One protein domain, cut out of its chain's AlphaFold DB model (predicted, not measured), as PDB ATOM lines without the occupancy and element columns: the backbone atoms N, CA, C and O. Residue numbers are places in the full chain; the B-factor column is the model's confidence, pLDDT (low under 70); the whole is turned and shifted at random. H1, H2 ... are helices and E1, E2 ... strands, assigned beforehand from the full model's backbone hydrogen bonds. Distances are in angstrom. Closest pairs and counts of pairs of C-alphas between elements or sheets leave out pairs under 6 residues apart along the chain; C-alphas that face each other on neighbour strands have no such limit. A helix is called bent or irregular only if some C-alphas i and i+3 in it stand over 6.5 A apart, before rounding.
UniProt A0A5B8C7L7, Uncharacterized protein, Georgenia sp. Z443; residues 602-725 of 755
ATOM      1  N   ARG A 602     -17.661  -1.836 -13.182       93.50
ATOM      2  CA  ARG A 602     -18.722  -0.865 -12.915       93.50
ATOM      3  C   ARG A 602     -18.733  -0.424 -11.447       93.50
ATOM      4  O   ARG A 602     -18.738   0.768 -11.193       93.50
ATOM      5  N   VAL A 603     -18.658  -1.370 -10.511       94.62
ATOM      6  CA  VAL A 603     -18.654  -1.069  -9.072       94.62
ATOM      7  C   VAL A 603     -17.375  -0.343  -8.659       94.62
ATOM      8  O   VAL A 603     -17.458   0.642  -7.944       94.62
ATOM      9  N   ALA A 604     -16.205  -0.748  -9.166       95.62
ATOM     10  CA  ALA A 604     -14.947  -0.046  -8.886       95.62
ATOM     11  C   ALA A 604     -14.984   1.425  -9.344       95.62
ATOM     12  O   ALA A 604     -14.469   2.307  -8.668       95.62
ATOM     13  N   ARG A 605     -15.634   1.708 -10.480       95.31
ATOM     14  CA  ARG A 605     -15.838   3.082 -10.956       95.31
ATOM     15  C   ARG A 605     -16.867   3.846 -10.123       95.31
ATOM     16  O   ARG A 605     -16.692   5.040  -9.918       95.31
ATOM     17  N   GLU A 606     -17.921   3.177  -9.657       95.38
ATOM     18  CA  GLU A 606     -18.903   3.764  -8.734       95.38
ATOM     19  C   GLU A 606     -18.249   4.126  -7.386       95.38
ATOM     20  O   GLU A 606     -18.488   5.222  -6.888       95.38
ATOM     21  N   MET A 607     -17.353   3.278  -6.863       97.00
ATOM     22  CA  MET A 607     -16.530   3.574  -5.681       97.00
ATOM     23  C   MET A 607     -15.689   4.841  -5.896       97.00
ATOM     24  O   MET A 607     -15.763   5.768  -5.102       97.00
ATOM     25  N   VAL A 608     -14.948   4.937  -7.006       97.06
ATOM     26  CA  VAL A 608     -14.141   6.134  -7.321       97.06
ATOM     27  C   VAL A 608     -15.005   7.387  -7.470       97.06
ATOM     28  O   VAL A 608     -14.624   8.453  -7.000       97.06
ATOM     29  N   ALA A 609     -16.171   7.282  -8.110       96.19
ATOM     30  CA  ALA A 609     -17.085   8.414  -8.249       96.19
ATOM     31  C   ALA A 609     -17.618   8.892  -6.890       96.19
ATOM     32  O   ALA A 609     -17.773  10.092  -6.688       96.19
ATOM     33  N   MET A 610     -17.879   7.963  -5.967       97.00
ATOM     34  CA  MET A 610     -18.241   8.276  -4.587       97.00
ATOM     35  C   MET A 610     -17.105   9.003  -3.861       97.00
ATOM     36  O   MET A 610     -17.333  10.074  -3.309       97.00
ATOM     37  N   LEU A 611     -15.876   8.495  -3.958       97.38
ATOM     38  CA  LEU A 611     -14.706   9.134  -3.349       97.38
ATOM     39  C   LEU A 611     -14.425  10.524  -3.915       97.38
ATOM     40  O   LEU A 611     -14.087  11.419  -3.156       97.38
ATOM     41  N   ARG A 612     -14.622  10.744  -5.220       97.12
ATOM     42  CA  ARG A 612     -14.490  12.083  -5.818       97.12
ATOM     43  C   ARG A 612     -15.471  13.089  -5.221       97.12
ATOM     44  O   ARG A 612     -15.097  14.243  -5.057       97.12
ATOM     45  N   ARG A 613     -16.704  12.669  -4.908       96.81
ATOM     46  CA  ARG A 613     -17.690  13.544  -4.252       96.81
ATOM     47  C   ARG A 613     -17.260  13.894  -2.833       96.81
ATOM     48  O   ARG A 613     -17.299  15.061  -2.487       96.81
ATOM     49  N   ILE A 614     -16.804  12.907  -2.064       97.06
ATOM     50  CA  ILE A 614     -16.325  13.112  -0.688       97.06
ATOM     51  C   ILE A 614     -15.095  14.028  -0.679       97.06
ATOM     52  O   ILE A 614     -15.065  15.025   0.029       97.06
ATOM     53  N   HIS A 615     -14.130  13.764  -1.558       97.50
ATOM     54  CA  HIS A 615     -12.937  14.590  -1.710       97.50
ATOM     55  C   HIS A 615     -13.257  16.041  -2.101       97.50
ATOM     56  O   HIS A 615     -12.590  16.967  -1.649       97.50
ATOM     57  N   ALA A 616     -14.293  16.268  -2.916       96.62
ATOM     58  CA  ALA A 616     -14.733  17.616  -3.277       96.62
ATOM     59  C   ALA A 616     -15.286  18.424  -2.084       96.62
ATOM     60  O   ALA A 616     -15.353  19.646  -2.176       96.62
ATOM     61  N   LEU A 617     -15.637  17.765  -0.973       96.25
ATOM     62  CA  LEU A 617     -16.025  18.411   0.287       96.25
ATOM     63  C   LEU A 617     -14.815  18.792   1.157       96.25
ATOM     64  O   LEU A 617     -14.994  19.302   2.257       96.25
ATOM     65  N   GLY A 618     -13.585  18.528   0.702       96.81
ATOM     66  CA  GLY A 618     -12.386  18.713   1.521       96.81
ATOM     67  C   GLY A 618     -12.190  17.605   2.560       96.81
ATOM     68  O   GLY A 618     -11.584  17.843   3.604       96.81
ATOM     69  N   ILE A 619     -12.693  16.399   2.278       96.31
ATOM     70  CA  ILE A 619     -12.648  15.250   3.186       96.31
ATOM     71  C   ILE A 619     -11.846  14.107   2.558       96.31
ATOM     72  O   ILE A 619     -12.055  13.740   1.400       96.31
ATOM     73  N   ASP A 620     -10.979  13.492   3.353       95.19
ATOM     74  CA  ASP A 620     -10.317  12.229   3.066       95.19
ATOM     75  C   ASP A 620     -10.876  11.085   3.918       95.19
ATOM     76  O   ASP A 620     -11.350  11.268   5.040       95.19
ATOM     77  N   LEU A 621     -10.766   9.875   3.382       94.69
ATOM     78  CA  LEU A 621     -11.032   8.637   4.094       94.69
ATOM     79  C   LEU A 621      -9.708   7.879   4.166       94.69
ATOM     80  O   LEU A 621      -9.384   7.098   3.269       94.69
ATOM     81  N   VAL A 622      -8.942   8.111   5.234       94.56
ATOM     82  CA  VAL A 622      -7.550   7.636   5.326       94.56
ATOM     83  C   VAL A 622      -7.469   6.106   5.241       94.56
ATOM     84  O   VAL A 622      -6.531   5.559   4.661       94.56
ATOM     85  N   ASP A 623      -8.477   5.387   5.756       93.12
ATOM     86  CA  ASP A 623      -8.535   3.921   5.676       93.12
ATOM     87  C   ASP A 623      -9.265   3.365   4.438       93.12
ATOM     88  O   ASP A 623      -9.583   2.178   4.402       93.12
ATOM     89  N   VAL A 624      -9.521   4.175   3.403       94.12
ATOM     90  CA  VAL A 624     -10.385   3.745   2.297       94.12
ATOM     91  C   VAL A 624      -9.841   2.531   1.542       94.12
ATOM     92  O   VAL A 624      -8.759   2.523   0.946       94.12
ATOM     93  N   LYS A 625     -10.661   1.487   1.487       93.50
ATOM     94  CA  LYS A 625     -10.397   0.263   0.729       93.50
ATOM     95  C   LYS A 625     -11.700  -0.315   0.175       93.50
ATOM     96  O   LYS A 625     -12.776  -0.042   0.710       93.50
ATOM     97  N   PRO A 626     -11.658  -1.145  -0.883       93.94
ATOM     98  CA  PRO A 626     -12.865  -1.729  -1.477       93.94
ATOM     99  C   PRO A 626     -13.790  -2.469  -0.493       93.94
ATOM    100  O   PRO A 626     -14.981  -2.604  -0.761       93.94
ATOM    101  N   GLN A 627     -13.259  -2.948   0.634       91.31
ATOM    102  CA  GLN A 627     -13.987  -3.625   1.708       91.31
ATOM    103  C   GLN A 627     -14.899  -2.681   2.506       91.31
ATOM    104  O   GLN A 627     -15.894  -3.152   3.049       91.31
ATOM    105  N   ASN A 628     -14.621  -1.373   2.523       93.50
ATOM    106  CA  ASN A 628     -15.486  -0.367   3.148       93.50
ATOM    107  C   ASN A 628     -16.752  -0.076   2.330       93.50
ATOM    108  O   ASN A 628     -17.570   0.745   2.727       93.50
ATOM    109  N   PHE A 629     -16.936  -0.726   1.177       95.00
ATOM    110  CA  PHE A 629     -18.124  -0.545   0.357       95.00
ATOM    111  C   PHE A 629     -19.003  -1.795   0.368       95.00
ATOM    112  O   PHE A 629     -18.578  -2.903   0.018       95.00
ATOM    113  N   LEU A 630     -20.276  -1.604   0.694       92.81
ATOM    114  CA  LEU A 630     -21.306  -2.633   0.648       92.81
ATOM    115  C   LEU A 630     -22.125  -2.475  -0.634       92.81
ATOM    116  O   LEU A 630     -22.566  -1.377  -0.969       92.81
ATOM    117  N   ARG A 631     -22.341  -3.569  -1.376       90.81
ATOM    118  CA  ARG A 631     -23.217  -3.556  -2.562       90.81
ATOM    119  C   ARG A 631     -24.523  -4.276  -2.292       90.81
ATOM    120  O   ARG A 631     -24.531  -5.500  -2.175       90.81
ATOM    121  N   GLU A 632     -25.615  -3.535  -2.357       85.50
ATOM    122  CA  GLU A 632     -26.973  -4.070  -2.302       85.50
ATOM    123  C   GLU A 632     -27.621  -4.150  -3.695       85.50
ATOM    124  O   GLU A 632     -26.979  -3.940  -4.730       85.50
ATOM    125  N   ARG A 633     -28.923  -4.477  -3.740       77.94
ATOM    126  CA  ARG A 633     -29.736  -4.414  -4.967       77.94
ATOM    127  C   ARG A 633     -29.826  -2.997  -5.538       77.94
ATOM    128  O   ARG A 633     -29.798  -2.861  -6.757       77.94
ATOM    129  N   ARG A 634     -29.962  -1.983  -4.676       70.88
ATOM    130  CA  ARG A 634     -30.324  -0.606  -5.058       70.88
ATOM    131  C   ARG A 634     -29.144   0.367  -5.158       70.88
ATOM    132  O   ARG A 634     -29.292   1.381  -5.823       70.88
ATOM    133  N   GLY A 635     -27.980   0.057  -4.585       86.31
ATOM    134  CA  GLY A 635     -26.868   1.010  -4.558       86.31
ATOM    135  C   GLY A 635     -25.591   0.478  -3.917       86.31
ATOM    136  O   GLY A 635     -25.510  -0.689  -3.524       86.31
ATOM    137  N   LEU A 636     -24.576   1.336  -3.890       93.38
ATOM    138  CA  LEU A 636     -23.309   1.138  -3.190       93.38
ATOM    139  C   LEU A 636     -23.356   1.988  -1.921       93.38
ATOM    140  O   LEU A 636     -23.691   3.156  -2.033       93.38
ATOM    141  N   ARG A 637     -23.004   1.435  -0.763       94.38
ATOM    142  CA  ARG A 637     -22.979   2.157   0.514       94.38
ATOM    143  C   ARG A 637     -21.570   2.157   1.086       94.38
ATOM    144  O   ARG A 637     -20.907   1.121   1.028       94.38
ATOM    145  N   LEU A 638     -21.124   3.287   1.616       95.31
ATOM    146  CA  LEU A 638     -19.839   3.423   2.298       95.31
ATOM    147  C   LEU A 638     -20.018   3.208   3.802       95.31
ATOM    148  O   LEU A 638     -20.942   3.759   4.386       95.31
ATOM    149  N   VAL A 639     -19.145   2.415   4.416       94.44
ATOM    150  CA  VAL A 639     -19.118   2.141   5.861       94.44
ATOM    151  C   VAL A 639     -17.710   2.347   6.412       94.44
ATOM    152  O   VAL A 639     -16.770   2.407   5.624       94.44
ATOM    153  N   ASP A 640     -17.562   2.348   7.739       92.50
ATOM    154  CA  ASP A 640     -16.263   2.407   8.426       92.50
ATOM    155  C   ASP A 640     -15.567   3.765   8.230       92.50
ATOM    156  O   ASP A 640     -14.542   3.899   7.562       92.50
ATOM    157  N   LEU A 641     -16.197   4.795   8.794       95.56
ATOM    158  CA  LEU A 641     -15.803   6.204   8.736       95.56
ATOM    159  C   LEU A 641     -14.923   6.641   9.922       95.56
ATOM    160  O   LEU A 641     -14.626   7.823  10.078       95.56
ATOM    161  N   GLU A 642     -14.454   5.703  10.748       92.94
ATOM    162  CA  GLU A 642     -13.625   5.962  11.937       92.94
ATOM    163  C   GLU A 642     -12.257   6.639  11.674       92.94
ATOM    164  O   GLU A 642     -11.565   7.035  12.620       92.94
ATOM    165  N   PHE A 643     -11.870   6.788  10.402       93.81
ATOM    166  CA  PHE A 643     -10.677   7.509   9.929       93.81
ATOM    167  C   PHE A 643     -11.008   8.627   8.931       93.81
ATOM    168  O   PHE A 643     -10.199   8.954   8.060       93.81
ATOM    169  N   LEU A 644     -12.212   9.193   9.019       95.12
ATOM    170  CA  LEU A 644     -12.566  10.384   8.258       95.12
ATOM    171  C   LEU A 644     -11.696  11.569   8.698       95.12
ATOM    172  O   LEU A 644     -11.592  11.871   9.883       95.12
ATOM    173  N   HIS A 645     -11.076  12.253   7.746       94.69
ATOM    174  CA  HIS A 645     -10.220  13.402   8.019       94.69
ATOM    175  C   HIS A 645     -10.635  14.577   7.144       94.69
ATOM    176  O   HIS A 645     -10.802  14.423   5.939       94.69
ATOM    177  N   ARG A 646     -10.778  15.760   7.740       94.56
ATOM    178  CA  ARG A 646     -10.969  17.000   6.992       94.56
ATOM    179  C   ARG A 646      -9.612  17.659   6.786       94.56
ATOM    180  O   ARG A 646      -8.877  17.810   7.753       94.56
ATOM    181  N   TYR A 647      -9.304  18.045   5.553       94.19
ATOM    182  CA  TYR A 647      -8.056  18.740   5.255       94.19
ATOM    183  C   TYR A 647      -8.010  20.094   5.980       94.19
ATOM    184  O   TYR A 647      -8.968  20.863   5.918       94.19
ATOM    185  N   ASP A 648      -6.871  20.416   6.594       87.38
ATOM    186  CA  ASP A 648      -6.649  21.701   7.280       87.38
ATOM    187  C   ASP A 648      -6.554  22.900   6.305       87.38
ATOM    188  O   ASP A 648      -6.494  24.058   6.717       87.38
ATOM    189  N   GLY A 649      -6.552  22.639   4.993       87.62
ATOM    190  CA  GLY A 649      -6.470  23.637   3.930       87.62
ATOM    191  C   GLY A 649      -7.028  23.123   2.602       87.62
ATOM    192  O   GLY A 649      -7.950  22.308   2.567       87.62
ATOM    193  N   ALA A 650      -6.474  23.598   1.484       91.19
ATOM    194  CA  ALA A 650      -6.892  23.133   0.165       91.19
ATOM    195  C   ALA A 650      -6.619  21.627   0.007       91.19
ATOM    196  O   ALA A 650      -5.491  21.171   0.204       91.19
ATOM    197  N   ALA A 651      -7.650  20.871  -0.379       94.38
ATOM    198  CA  ALA A 651      -7.505  19.450  -0.667       94.38
ATOM    199  C   ALA A 651      -6.463  19.231  -1.786       94.38
ATOM    200  O   ALA A 651      -6.443  19.997  -2.760       94.38
ATOM    201  N   PRO A 652      -5.602  18.200  -1.684       95.81
ATOM    202  CA  PRO A 652      -4.673  17.849  -2.751       95.81
ATOM    203  C   PRO A 652      -5.437  17.441  -4.025       95.81
ATOM    204  O   PRO A 652      -6.650  17.255  -4.001       95.81
ATOM    205  N   PRO A 653      -4.769  17.265  -5.176       96.81
ATOM    206  CA  PRO A 653      -5.404  16.616  -6.320       96.81
ATOM    207  C   PRO A 653      -5.960  15.238  -5.928       96.81
ATOM    208  O   PRO A 653      -5.329  14.521  -5.156       96.81
ATOM    209  N   PHE A 654      -7.110  14.839  -6.478       97.31
ATOM    210  CA  PHE A 654      -7.818  13.612  -6.076       97.31
ATOM    211  C   PHE A 654      -6.951  12.342  -6.162       97.31
ATOM    212  O   PHE A 654      -7.037  11.455  -5.319       97.31
ATOM    213  N   GLU A 655      -6.090  12.240  -7.172       96.19
ATOM    214  CA  GLU A 655      -5.126  11.146  -7.331       96.19
ATOM    215  C   GLU A 655      -4.066  11.079  -6.217       96.19
ATOM    216  O   GLU A 655      -3.385  10.065  -6.082       96.19
ATOM    217  N   ARG A 656      -3.943  12.136  -5.409       95.88
ATOM    218  CA  ARG A 656      -3.056  12.253  -4.246       95.88
ATOM    219  C   ARG A 656      -3.816  12.309  -2.917       95.88
ATOM    220  O   ARG A 656      -3.225  12.705  -1.915       95.88
ATOM    221  N   MET A 657      -5.090  11.912  -2.897       95.81
ATOM    222  CA  MET A 657      -5.840  11.765  -1.649       95.81
ATOM    223  C   MET A 657      -5.117  10.779  -0.707       95.81
ATOM    224  O   MET A 657      -4.530   9.794  -1.175       95.81
ATOM    225  N   TYR A 658      -5.138  11.024   0.604       95.12
ATOM    226  CA  TYR A 658      -4.341  10.271   1.581       95.12
ATOM    227  C   TYR A 658      -4.692   8.782   1.586       95.12
ATOM    228  O   TYR A 658      -3.798   7.939   1.646       95.12
ATOM    229  N   GLY A 659      -5.964   8.435   1.389       92.75
ATOM    230  CA  GLY A 659      -6.398   7.049   1.214       92.75
ATOM    231  C   GLY A 659      -5.808   6.296  -0.000       92.75
ATOM    232  O   GLY A 659      -5.967   5.078  -0.094       92.75
ATOM    233  N   PHE A 660      -5.141   6.979  -0.944       94.81
ATOM    234  CA  PHE A 660      -4.434   6.353  -2.074       94.81
ATOM    235  C   PHE A 660      -2.915   6.383  -1.945       94.81
ATOM    236  O   PHE A 660      -2.263   5.416  -2.341       94.81
ATOM    237  N   VAL A 661      -2.343   7.480  -1.448       93.25
ATOM    238  CA  VAL A 661      -0.882   7.675  -1.437       93.25
ATOM    239  C   VAL A 661      -0.259   7.558  -0.047       93.25
ATOM    240  O   VAL A 661       0.963   7.539   0.066       93.25
ATOM    241  N   GLY A 662      -1.080   7.432   0.995       91.88
ATOM    242  CA  GLY A 662      -0.665   7.541   2.387       91.88
ATOM    243  C   GLY A 662      -0.741   8.976   2.913       91.88
ATOM    244  O   GLY A 662      -0.965   9.933   2.170       91.88
ATOM    245  N   VAL A 663      -0.573   9.106   4.227       92.06
ATOM    246  CA  VAL A 663      -0.566  10.397   4.925       92.06
ATOM    247  C   VAL A 663       0.823  11.051   4.856       92.06
ATOM    248  O   VAL A 663       1.822  10.332   4.754       92.06
ATOM    249  N   PRO A 664       0.918  12.393   4.896       91.00
ATOM    250  CA  PRO A 664       2.203  13.088   4.928       91.00
ATOM    251  C   PRO A 664       2.969  12.837   6.237       91.00
ATOM    252  O   PRO A 664       2.402  12.433   7.252       91.00
ATOM    253  N   GLU A 665       4.274  13.113   6.222       87.12
ATOM    254  CA  GLU A 665       5.086  13.108   7.440       87.12
ATOM    255  C   GLU A 665       4.568  14.160   8.433       87.12
ATOM    256  O   GLU A 665       4.192  15.265   8.040       87.12
ATOM    257  N   GLY A 666       4.500  13.804   9.718       85.25
ATOM    258  CA  GLY A 666       3.942  14.679  10.753       85.25
ATOM    259  C   GLY A 666       2.414  14.812  10.729       85.25
ATOM    260  O   GLY A 666       1.884  15.704  11.387       85.25
ATOM    261  N   PHE A 667       1.695  13.951   9.995       90.50
ATOM    262  CA  PHE A 667       0.231  13.922  10.009       90.50
ATOM    263  C   PHE A 667      -0.312  13.785  11.439       90.50
ATOM    264  O   PHE A 667      -0.036  12.804  12.127       90.50
ATOM    265  N   ALA A 668      -1.093  14.777  11.871       85.06
ATOM    266  CA  ALA A 668      -1.621  14.862  13.232       85.06
ATOM    267  C   ALA A 668      -2.902  14.033  13.454       85.06
ATOM    268  O   ALA A 668      -3.363  13.905  14.587       85.06
ATOM    269  N   GLY A 669      -3.506  13.506  12.384       85.56
ATOM    270  CA  GLY A 669      -4.710  12.683  12.465       85.56
ATOM    271  C   GLY A 669      -4.419  11.212  12.770       85.56
ATOM    272  O   GLY A 669      -3.289  10.738  12.665       85.56
ATOM    273  N   ASP A 670      -5.470  10.460  13.099       86.56
ATOM    274  CA  ASP A 670      -5.331   9.023  13.323       86.56
ATOM    275  C   ASP A 670      -5.127   8.264  12.013       86.56
ATOM    276  O   ASP A 670      -5.749   8.549  10.986       86.56
ATOM    277  N   VAL A 671      -4.311   7.219  12.091       87.12
ATOM    278  CA  VAL A 671      -3.948   6.377  10.956       87.12
ATOM    279  C   VAL A 671      -4.296   4.922  11.276       87.12
ATOM    280  O   VAL A 671      -4.012   4.446  12.381       87.12
ATOM    281  N   PRO A 672      -4.911   4.168  10.347       85.00
ATOM    282  CA  PRO A 672      -5.163   2.755  10.565       85.00
ATOM    283  C   PRO A 672      -3.841   1.988  10.673       85.00
ATOM    284  O   PRO A 672      -2.932   2.153   9.864       85.00
ATOM    285  N   LEU A 673      -3.768   1.084  11.650       71.31
ATOM    286  CA  LEU A 673      -2.671   0.129  11.803       71.31
ATOM    287  C   LEU A 673      -2.681  -0.861  10.627       71.31
ATOM    288  O   LEU A 673      -3.362  -1.886  10.667       71.31
ATOM    289  N   ALA A 674      -1.951  -0.534   9.566       67.81
ATOM    290  CA  ALA A 674      -1.737  -1.381   8.403       67.81
ATOM    291  C   ALA A 674      -0.298  -1.221   7.918       67.81
ATOM    292  O   ALA A 674       0.248  -0.124   7.979       67.81
ATOM    293  N   ASP A 675       0.278  -2.310   7.403       61.69
ATOM    294  CA  ASP A 675       1.666  -2.321   6.929       61.69
ATOM    295  C   ASP A 675       1.890  -1.287   5.809       61.69
ATOM    296  O   ASP A 675       2.937  -0.652   5.759       61.69
ATOM    297  N   GLU A 676       0.882  -1.069   4.948       80.12
ATOM    298  CA  GLU A 676       0.904  -0.056   3.887       80.12
ATOM    299  C   GLU A 676      -0.492   0.557   3.640       80.12
ATOM    300  O   GLU A 676      -1.512  -0.145   3.557       80.12
ATOM    301  N   LEU A 677      -0.541   1.887   3.486       86.62
ATOM    302  CA  LEU A 677      -1.754   2.662   3.152       86.62
ATOM    303  C   LEU A 677      -1.914   2.940   1.657       86.62
ATOM    304  O   LEU A 677      -2.817   3.660   1.245       86.62
ATOM    305  N   THR A 678      -1.036   2.375   0.838       91.25
ATOM    306  CA  THR A 678      -0.954   2.684  -0.585       91.25
ATOM    307  C   THR A 678      -2.082   2.027  -1.380       91.25
ATOM    308  O   THR A 678      -2.619   0.962  -1.033       91.25
ATOM    309  N   TYR A 679      -2.422   2.636  -2.513       94.50
ATOM    310  CA  TYR A 679      -3.343   2.072  -3.491       94.50
ATOM    311  C   TYR A 679      -2.869   0.686  -3.970       94.50
ATOM    312  O   TYR A 679      -3.677  -0.234  -4.150       94.50
ATOM    313  N   GLU A 680      -1.561   0.508  -4.152       92.44
ATOM    314  CA  GLU A 680      -0.924  -0.740  -4.575       92.44
ATOM    315  C   GLU A 680      -1.203  -1.883  -3.598       92.44
ATOM    316  O   GLU A 680      -1.505  -3.002  -4.031       92.44
ATOM    317  N   ALA A 681      -1.167  -1.606  -2.295       89.25
ATOM    318  CA  ALA A 681      -1.456  -2.590  -1.262       89.25
ATOM    319  C   ALA A 681      -2.964  -2.859  -1.123       89.25
ATOM    320  O   ALA A 681      -3.389  -4.012  -0.992       89.25
ATOM    321  N   ARG A 682      -3.796  -1.810  -1.178       90.06
ATOM    322  CA  ARG A 682      -5.203  -1.876  -0.736       90.06
ATOM    323  C   ARG A 682      -6.227  -2.022  -1.854       90.06
ATOM    324  O   ARG A 682      -7.244  -2.688  -1.673       90.06
ATOM    325  N   TRP A 683      -5.968  -1.445  -3.023       94.38
ATOM    326  CA  TRP A 683      -6.927  -1.382  -4.130       94.38
ATOM    327  C   TRP A 683      -6.533  -2.266  -5.305       94.38
ATOM    328  O   TRP A 683      -7.357  -3.057  -5.780       94.38
ATOM    329  N   LEU A 684      -5.279  -2.188  -5.760       93.69
ATOM    330  CA  LEU A 684      -4.780  -2.949  -6.910       93.69
ATOM    331  C   LEU A 684      -5.103  -4.456  -6.831       93.69
ATOM    332  O   LEU A 684      -5.542  -5.018  -7.845       93.69
ATOM    333  N   PRO A 685      -4.986  -5.145  -5.674       91.69
ATOM    334  CA  PRO A 685      -5.265  -6.577  -5.609       91.69
ATOM    335  C   PRO A 685      -6.741  -6.939  -5.836       91.69
ATOM    336  O   PRO A 685      -7.033  -8.088  -6.196       91.69
ATOM    337  N   TYR A 686      -7.647  -5.972  -5.656       92.69
ATOM    338  CA  TYR A 686      -9.098  -6.105  -5.784       92.69
ATOM    339  C   TYR A 686      -9.630  -5.546  -7.107       92.69
ATOM    340  O   TYR A 686     -10.589  -6.087  -7.664       92.69
ATOM    341  N   THR A 687      -9.017  -4.494  -7.650       94.62
ATOM    342  CA  THR A 687      -9.435  -3.875  -8.917       94.62
ATOM    343  C   THR A 687      -8.743  -4.509 -10.122       94.62
ATOM    344  O   THR A 687      -9.363  -4.648 -11.183       94.62
ATOM    345  N   GLY A 688      -7.488  -4.944  -9.952       94.19
ATOM    346  CA  GLY A 688      -6.604  -5.405 -11.020       94.19
ATOM    347  C   GLY A 688      -6.180  -4.289 -11.979       94.19
ATOM    348  O   GLY A 688      -5.902  -4.578 -13.143       94.19
ATOM    349  N   LEU A 689      -6.210  -3.041 -11.511       96.25
ATOM    350  CA  LEU A 689      -5.864  -1.822 -12.240       96.25
ATOM    351  C   LEU A 689      -4.959  -0.968 -11.362       96.25
ATOM    352  O   LEU A 689      -5.260  -0.821 -10.177       96.25
ATOM    353  N   THR A 690      -3.904  -0.384 -11.931       96.56
ATOM    354  CA  THR A 690      -3.166   0.695 -11.249       96.56
ATOM    355  C   THR A 690      -4.083   1.904 -11.044       96.56
ATOM    356  O   THR A 690      -5.143   1.982 -11.677       96.56
ATOM    357  N   LEU A 691      -3.701   2.833 -10.162       96.50
ATOM    358  CA  LEU A 691      -4.504   4.026  -9.892       96.50
ATOM    359  C   LEU A 691      -4.782   4.801 -11.186       96.50
ATOM    360  O   LEU A 691      -5.939   4.979 -11.559       96.50
ATOM    361  N   ASP A 692      -3.730   5.128 -11.938       96.81
ATOM    362  CA  ASP A 692      -3.828   5.810 -13.233       96.81
ATOM    363  C   ASP A 692      -4.786   5.095 -14.209       96.81
ATOM    364  O   ASP A 692      -5.714   5.691 -14.763       96.81
ATOM    365  N   GLN A 693      -4.657   3.769 -14.335       97.38
ATOM    366  CA  GLN A 693      -5.534   2.979 -15.201       97.38
ATOM    367  C   GLN A 693      -6.994   3.010 -14.736       97.38
ATOM    368  O   GLN A 693      -7.905   2.980 -15.568       97.38
ATOM    369  N   LEU A 694      -7.247   3.027 -13.427       97.00
ATOM    370  CA  LEU A 694      -8.598   3.093 -12.881       97.00
ATOM    371  C   LEU A 694      -9.229   4.477 -13.096       97.00
ATOM    372  O   LEU A 694     -10.420   4.544 -13.427       97.00
ATOM    373  N   LEU A 695      -8.448   5.549 -12.948       96.25
ATOM    374  CA  LEU A 695      -8.930   6.925 -13.053       96.25
ATOM    375  C   LEU A 695      -9.092   7.392 -14.506       96.25
ATOM    376  O   LEU A 695     -10.132   7.962 -14.838       96.25
ATOM    377  N   HIS A 696      -8.108   7.126 -15.368       95.62
ATOM    378  CA  HIS A 696      -7.985   7.807 -16.662       95.62
ATOM    379  C   HIS A 696      -8.216   6.900 -17.877       95.62
ATOM    380  O   HIS A 696      -8.668   7.373 -18.920       95.62
ATOM    381  N   ALA A 697      -7.966   5.589 -17.775       94.81
ATOM    382  CA  ALA A 697      -8.089   4.722 -18.946       94.81
ATOM    383  C   ALA A 697      -9.558   4.539 -19.397       94.81
ATOM    384  O   ALA A 697     -10.469   4.386 -18.569       94.81
ATOM    385  N   PRO A 698      -9.821   4.458 -20.716       94.56
ATOM    386  CA  PRO A 698     -11.163   4.191 -21.220       94.56
ATOM    387  C   PRO A 698     -11.629   2.780 -20.826       94.56
ATOM    388  O   PRO A 698     -10.829   1.853 -20.676       94.56
ATOM    389  N   ARG A 699     -12.952   2.582 -20.694       92.50
ATOM    390  CA  ARG A 699     -13.553   1.330 -20.175       92.50
ATOM    391  C   ARG A 699     -13.032   0.069 -20.873       92.50
ATOM    392  O   ARG A 699     -12.752  -0.933 -20.218       92.50
ATOM    393  N   TRP A 700     -12.881   0.111 -22.194       90.81
ATOM    394  CA  TRP A 700     -12.392  -1.028 -22.972       90.81
ATOM    395  C   TRP A 700     -10.928  -1.377 -22.634       90.81
ATOM    396  O   TRP A 700     -10.585  -2.557 -22.546       90.81
ATOM    397  N   ALA A 701     -10.083  -0.377 -22.363       92.06
ATOM    398  CA  ALA A 701      -8.692  -0.575 -21.963       92.06
ATOM    399  C   ALA A 701      -8.606  -1.130 -20.535       92.06
ATOM    400  O   ALA A 701      -7.853  -2.067 -20.289       92.06
ATOM    401  N   GLN A 702      -9.459  -0.653 -19.620       95.00
ATOM    402  CA  GLN A 702      -9.578  -1.189 -18.257       95.00
ATOM    403  C   GLN A 702      -9.931  -2.686 -18.252       95.00
ATOM    404  O   GLN A 702      -9.359  -3.469 -17.491       95.00
ATOM    405  N   HIS A 703     -10.830  -3.126 -19.140       90.88
ATOM    406  CA  HIS A 703     -11.087  -4.555 -19.337       90.88
ATOM    407  C   HIS A 703      -9.837  -5.303 -19.830       90.88
ATOM    408  O   HIS A 703      -9.536  -6.385 -19.320       90.88
ATOM    409  N   GLY A 704      -9.083  -4.711 -20.762       88.25
ATOM    410  CA  GLY A 704      -7.795  -5.222 -21.238       88.25
ATOM    411  C   GLY A 704      -6.770  -5.415 -20.117       88.25
ATOM    412  O   GLY A 704      -6.265  -6.525 -19.926       88.25
ATOM    413  N   TYR A 705      -6.512  -4.373 -19.327       91.81
ATOM    414  CA  TYR A 705      -5.565  -4.408 -18.209       91.81
ATOM    415  C   TYR A 705      -5.946  -5.455 -17.161       91.81
ATOM    416  O   TYR A 705      -5.105  -6.255 -16.752       91.81
ATOM    417  N   ARG A 706      -7.234  -5.568 -16.815       92.88
ATOM    418  CA  ARG A 706      -7.719  -6.583 -15.866       92.88
ATOM    419  C   ARG A 706      -7.555  -8.013 -16.377       92.88
ATOM    420  O   ARG A 706      -7.295  -8.917 -15.579       92.88
ATOM    421  N   MET A 707      -7.689  -8.244 -17.685       87.50
ATOM    422  CA  MET A 707      -7.380  -9.551 -18.282       87.50
ATOM    423  C   MET A 707      -5.890  -9.876 -18.156       87.50
ATOM    424  O   MET A 707      -5.542 -10.991 -17.763       87.50
ATOM    425  N   VAL A 708      -5.014  -8.903 -18.427       87.00
ATOM    426  CA  VAL A 708      -3.558  -9.062 -18.270       87.00
ATOM    427  C   VAL A 708      -3.187  -9.319 -16.808       87.00
ATOM    428  O   VAL A 708      -2.416 -10.237 -16.537       87.00
ATOM    429  N   PHE A 709      -3.772  -8.579 -15.864       87.50
ATOM    430  CA  PHE A 709      -3.556  -8.758 -14.428       87.50
ATOM    431  C   PHE A 709      -3.921 -10.176 -13.965       87.50
ATOM    432  O   PHE A 709      -3.119 -10.856 -13.319       87.50
ATOM    433  N   ARG A 710      -5.099 -10.677 -14.368       84.06
ATOM    434  CA  ARG A 710      -5.526 -12.061 -14.088       84.06
ATOM    435  C   ARG A 710      -4.571 -13.085 -14.696       84.06
ATOM    436  O   ARG A 710      -4.188 -14.038 -14.023       84.06
ATOM    437  N   ALA A 711      -4.160 -12.879 -15.946       80.88
ATOM    438  CA  ALA A 711      -3.224 -13.766 -16.625       80.88
ATOM    439  C   ALA A 711      -1.857 -13.816 -15.925       80.88
ATOM    440  O   ALA A 711      -1.306 -14.903 -15.751       80.88
ATOM    441  N   ARG A 712      -1.332 -12.667 -15.478       81.06
ATOM    442  CA  ARG A 712      -0.082 -12.586 -14.709       81.06
ATOM    443  C   ARG A 712      -0.185 -13.369 -13.400       81.06
ATOM    444  O   ARG A 712       0.643 -14.245 -13.191       81.06
ATOM    445  N   ARG A 713      -1.237 -13.162 -12.596       75.06
ATOM    446  CA  ARG A 713      -1.447 -13.904 -11.333       75.06
ATOM    447  C   ARG A 713      -1.557 -15.421 -11.511       75.06
ATOM    448  O   ARG A 713      -1.086 -16.180 -10.669       75.06
ATOM    449  N   VAL A 714      -2.157 -15.880 -12.610       71.81
ATOM    450  CA  VAL A 714      -2.215 -17.314 -12.943       71.81
ATOM    451  C   VAL A 714      -0.832 -17.865 -13.312       71.81
ATOM    452  O   VAL A 714      -0.523 -19.014 -12.999       71.81
ATOM    453  N   LEU A 715       0.006 -17.064 -13.976       68.94
ATOM    454  CA  LEU A 715       1.347 -17.464 -14.409       68.94
ATOM    455  C   LEU A 715       2.383 -17.430 -13.281       68.94
ATOM    456  O   LEU A 715       3.262 -18.287 -13.277       68.94
ATOM    457  N   THR A 716       2.270 -16.497 -12.335       69.25
ATOM    458  CA  THR A 716       3.187 -16.351 -11.189       69.25
ATOM    459  C   THR A 716       2.860 -17.285 -10.020       69.25
ATOM    460  O   THR A 716       3.535 -17.251  -9.001       69.25
ATOM    461  N   GLY A 717       1.835 -18.137 -10.144       51.34
ATOM    462  CA  GLY A 717       1.515 -19.156  -9.137       51.34
ATOM    463  C   GLY A 717       0.856 -18.624  -7.861       51.34
ATOM    464  O   GLY A 717       0.551 -19.413  -6.974       51.34
ATOM    465  N   SER A 718       0.541 -17.331  -7.782       51.94
ATOM    466  CA  SER A 718      -0.074 -16.692  -6.610       51.94
ATOM    467  C   SER A 718      -1.596 -16.929  -6.505       51.94
ATOM    468  O   SER A 718      -2.322 -16.088  -5.978       51.94
ATOM    469  N   TRP A 719      -2.112 -18.020  -7.082       47.59
ATOM    470  CA  TRP A 719      -3.535 -18.381  -7.109       47.59
ATOM    471  C   TRP A 719      -3.722 -19.783  -6.522       47.59
ATOM    472  O   TRP A 719      -3.422 -20.792  -7.163       47.59
ATOM    473  N   THR A 720      -4.254 -19.848  -5.306       45.50
ATOM    474  CA  THR A 720      -4.448 -21.084  -4.537       45.50
ATOM    475  C   THR A 720      -5.506 -22.069  -5.075       45.50
ATOM    476  O   THR A 720      -5.347 -23.255  -4.790       45.50
ATOM    477  N   PRO A 721      -6.525 -21.725  -5.901       41.00
ATOM    478  CA  PRO A 721      -7.474 -22.748  -6.357       41.00
ATOM    479  C   PRO A 721      -6.979 -23.580  -7.555       41.00
ATOM    480  O   PRO A 721      -7.589 -24.588  -7.903       41.00
ATOM    481  N   LEU A 722      -5.874 -23.205  -8.214       41.25
ATOM    482  CA  LEU A 722      -5.444 -23.831  -9.476       41.25
ATOM    483  C   LEU A 722      -4.585 -25.097  -9.319       41.25
ATOM    484  O   LEU A 722      -4.126 -25.638 -10.327       41.25
ATOM    485  N   ARG A 723      -4.420 -25.632  -8.100       42.22
ATOM    486  CA  ARG A 723      -3.770 -26.941  -7.881       42.22
ATOM    487  C   ARG A 723      -4.538 -28.132  -8.488       42.22
ATOM    488  O   ARG A 723      -3.999 -29.229  -8.490       42.22
ATOM    489  N   ARG A 724      -5.740 -27.936  -9.052       41.94
ATOM    490  CA  ARG A 724      -6.549 -29.008  -9.679       41.94
ATOM    491  C   ARG A 724      -6.683 -28.962 -11.205       41.94
ATOM    492  O   ARG A 724      -7.364 -29.817 -11.758       41.94
ATOM    493  N   VAL A 725      -6.051 -28.026 -11.917       47.12
ATOM    494  CA  VAL A 725      -6.164 -27.991 -13.390       47.12
ATOM    495  C   VAL A 725      -4.868 -28.469 -14.041       47.12
ATOM    496  O   VAL A 725      -3.832 -27.806 -13.959       47.12
TER     497      VAL A 725
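This is residues 602 to 725 of the 755 residues of an uncharacterized protein of Georgenia sp. Z443 (UniProt A0A5B8C7L7). Two small two-stranded ladders lie along helix H1, E2 with E3 beside its residues 603 to 611 and E1 with E4 near its residues 611 to 615, while the short helices H2 to H5 and long loops make up the rest of the body. From H5 the longest helix, H6, leads away from the body, and H7 follows near one end of the long axis. The 124 printed residues include seven named helices and four named strands, in the order H1 E1 E2 E3 E4 H2 H3 H4 H5 H6 H7; both sheets are antiparallel, and the class is mostly helix. The whole is elongated, spanning 53 by 32 by 27 A, yet only just compact, close to loose, with a radius of gyration of the C-alphas of 16.0 A.

The strands are E1, residues 619 to 621, E4, residues 644 to 646, E2, residues 629 to 631, and E3, residues 636 to 638. H1, residues 602 to 616, runs 21.2 A from C-alpha 602 at (-18.722, -0.865, -12.915) to C-alpha 616 at (-14.733, 17.616, -3.277). The short helices are H2, residues 658 to 661, H3, residues 679 to 682, H4, residues 684 to 687, and H5, residues 691 to 695. H6, residues 699 to 715, is 24.7 A long. H7, residues 720 to 724, ends with C-alpha 724 at (-6.549, -29.008, -9.679) and is irregular, with C-alphas 721 and 724 7.1 A apart.

E1 and E4 are antiparallel neighbours at 153 degrees, with N 620 and O 645 within hydrogen-bond range at 2.8 A. E2 and E3, a hairpin, are also antiparallel, with N 637 and O 630 within hydrogen-bond range at 2.9 A. The closest C-alphas of H1 and E3 are those of Glu 606 and Leu 636, 7.6 A apart; those of H1 and E1 are Ile 614 and Asp 620, 7.1 A apart. On E1, Leu 621 comes closest to H2, its C-alpha 5.7 A from that of Gly 659. H2 and H3 only just touch, with 3 pairs of C-alphas within 8 A; the closest, Phe 660 and Tyr 679, are 4.6 A apart. H3 and H4 meet only through their link. H1 and H5 are close but not clearly touching, the C-alphas of Arg 605 and Leu 694 being closest at 7.5 A. H5 and H6 only just touch, with 3 pairs within 8 A, H6 using residues 702 to 705 alone; Gln 693 and Gln 702 have the closest C-alphas, 6.6 A apart. H6 and H7 are only just apart, their closest C-alphas 8.1 A from each other. In H1, H5 and H6 every O i to N i+4 pair is within hydrogen-bond range; H7 has 0 of 1, and 0 of 2 O i to N i+3 pairs, while H2, H3 and H4 are too short for an O i to N i+4 pair.

The C-alphas of Gly 649 and Val 725, the two farthest apart, are 54.5 A from each other. The printed part has no cut. The links E4 to H2 and H2 to H3 are long, with 11 and 17 residues. Mean pLDDT of the printed part is 87.7; residues 674 to 675 and 715 to 725 are under 70.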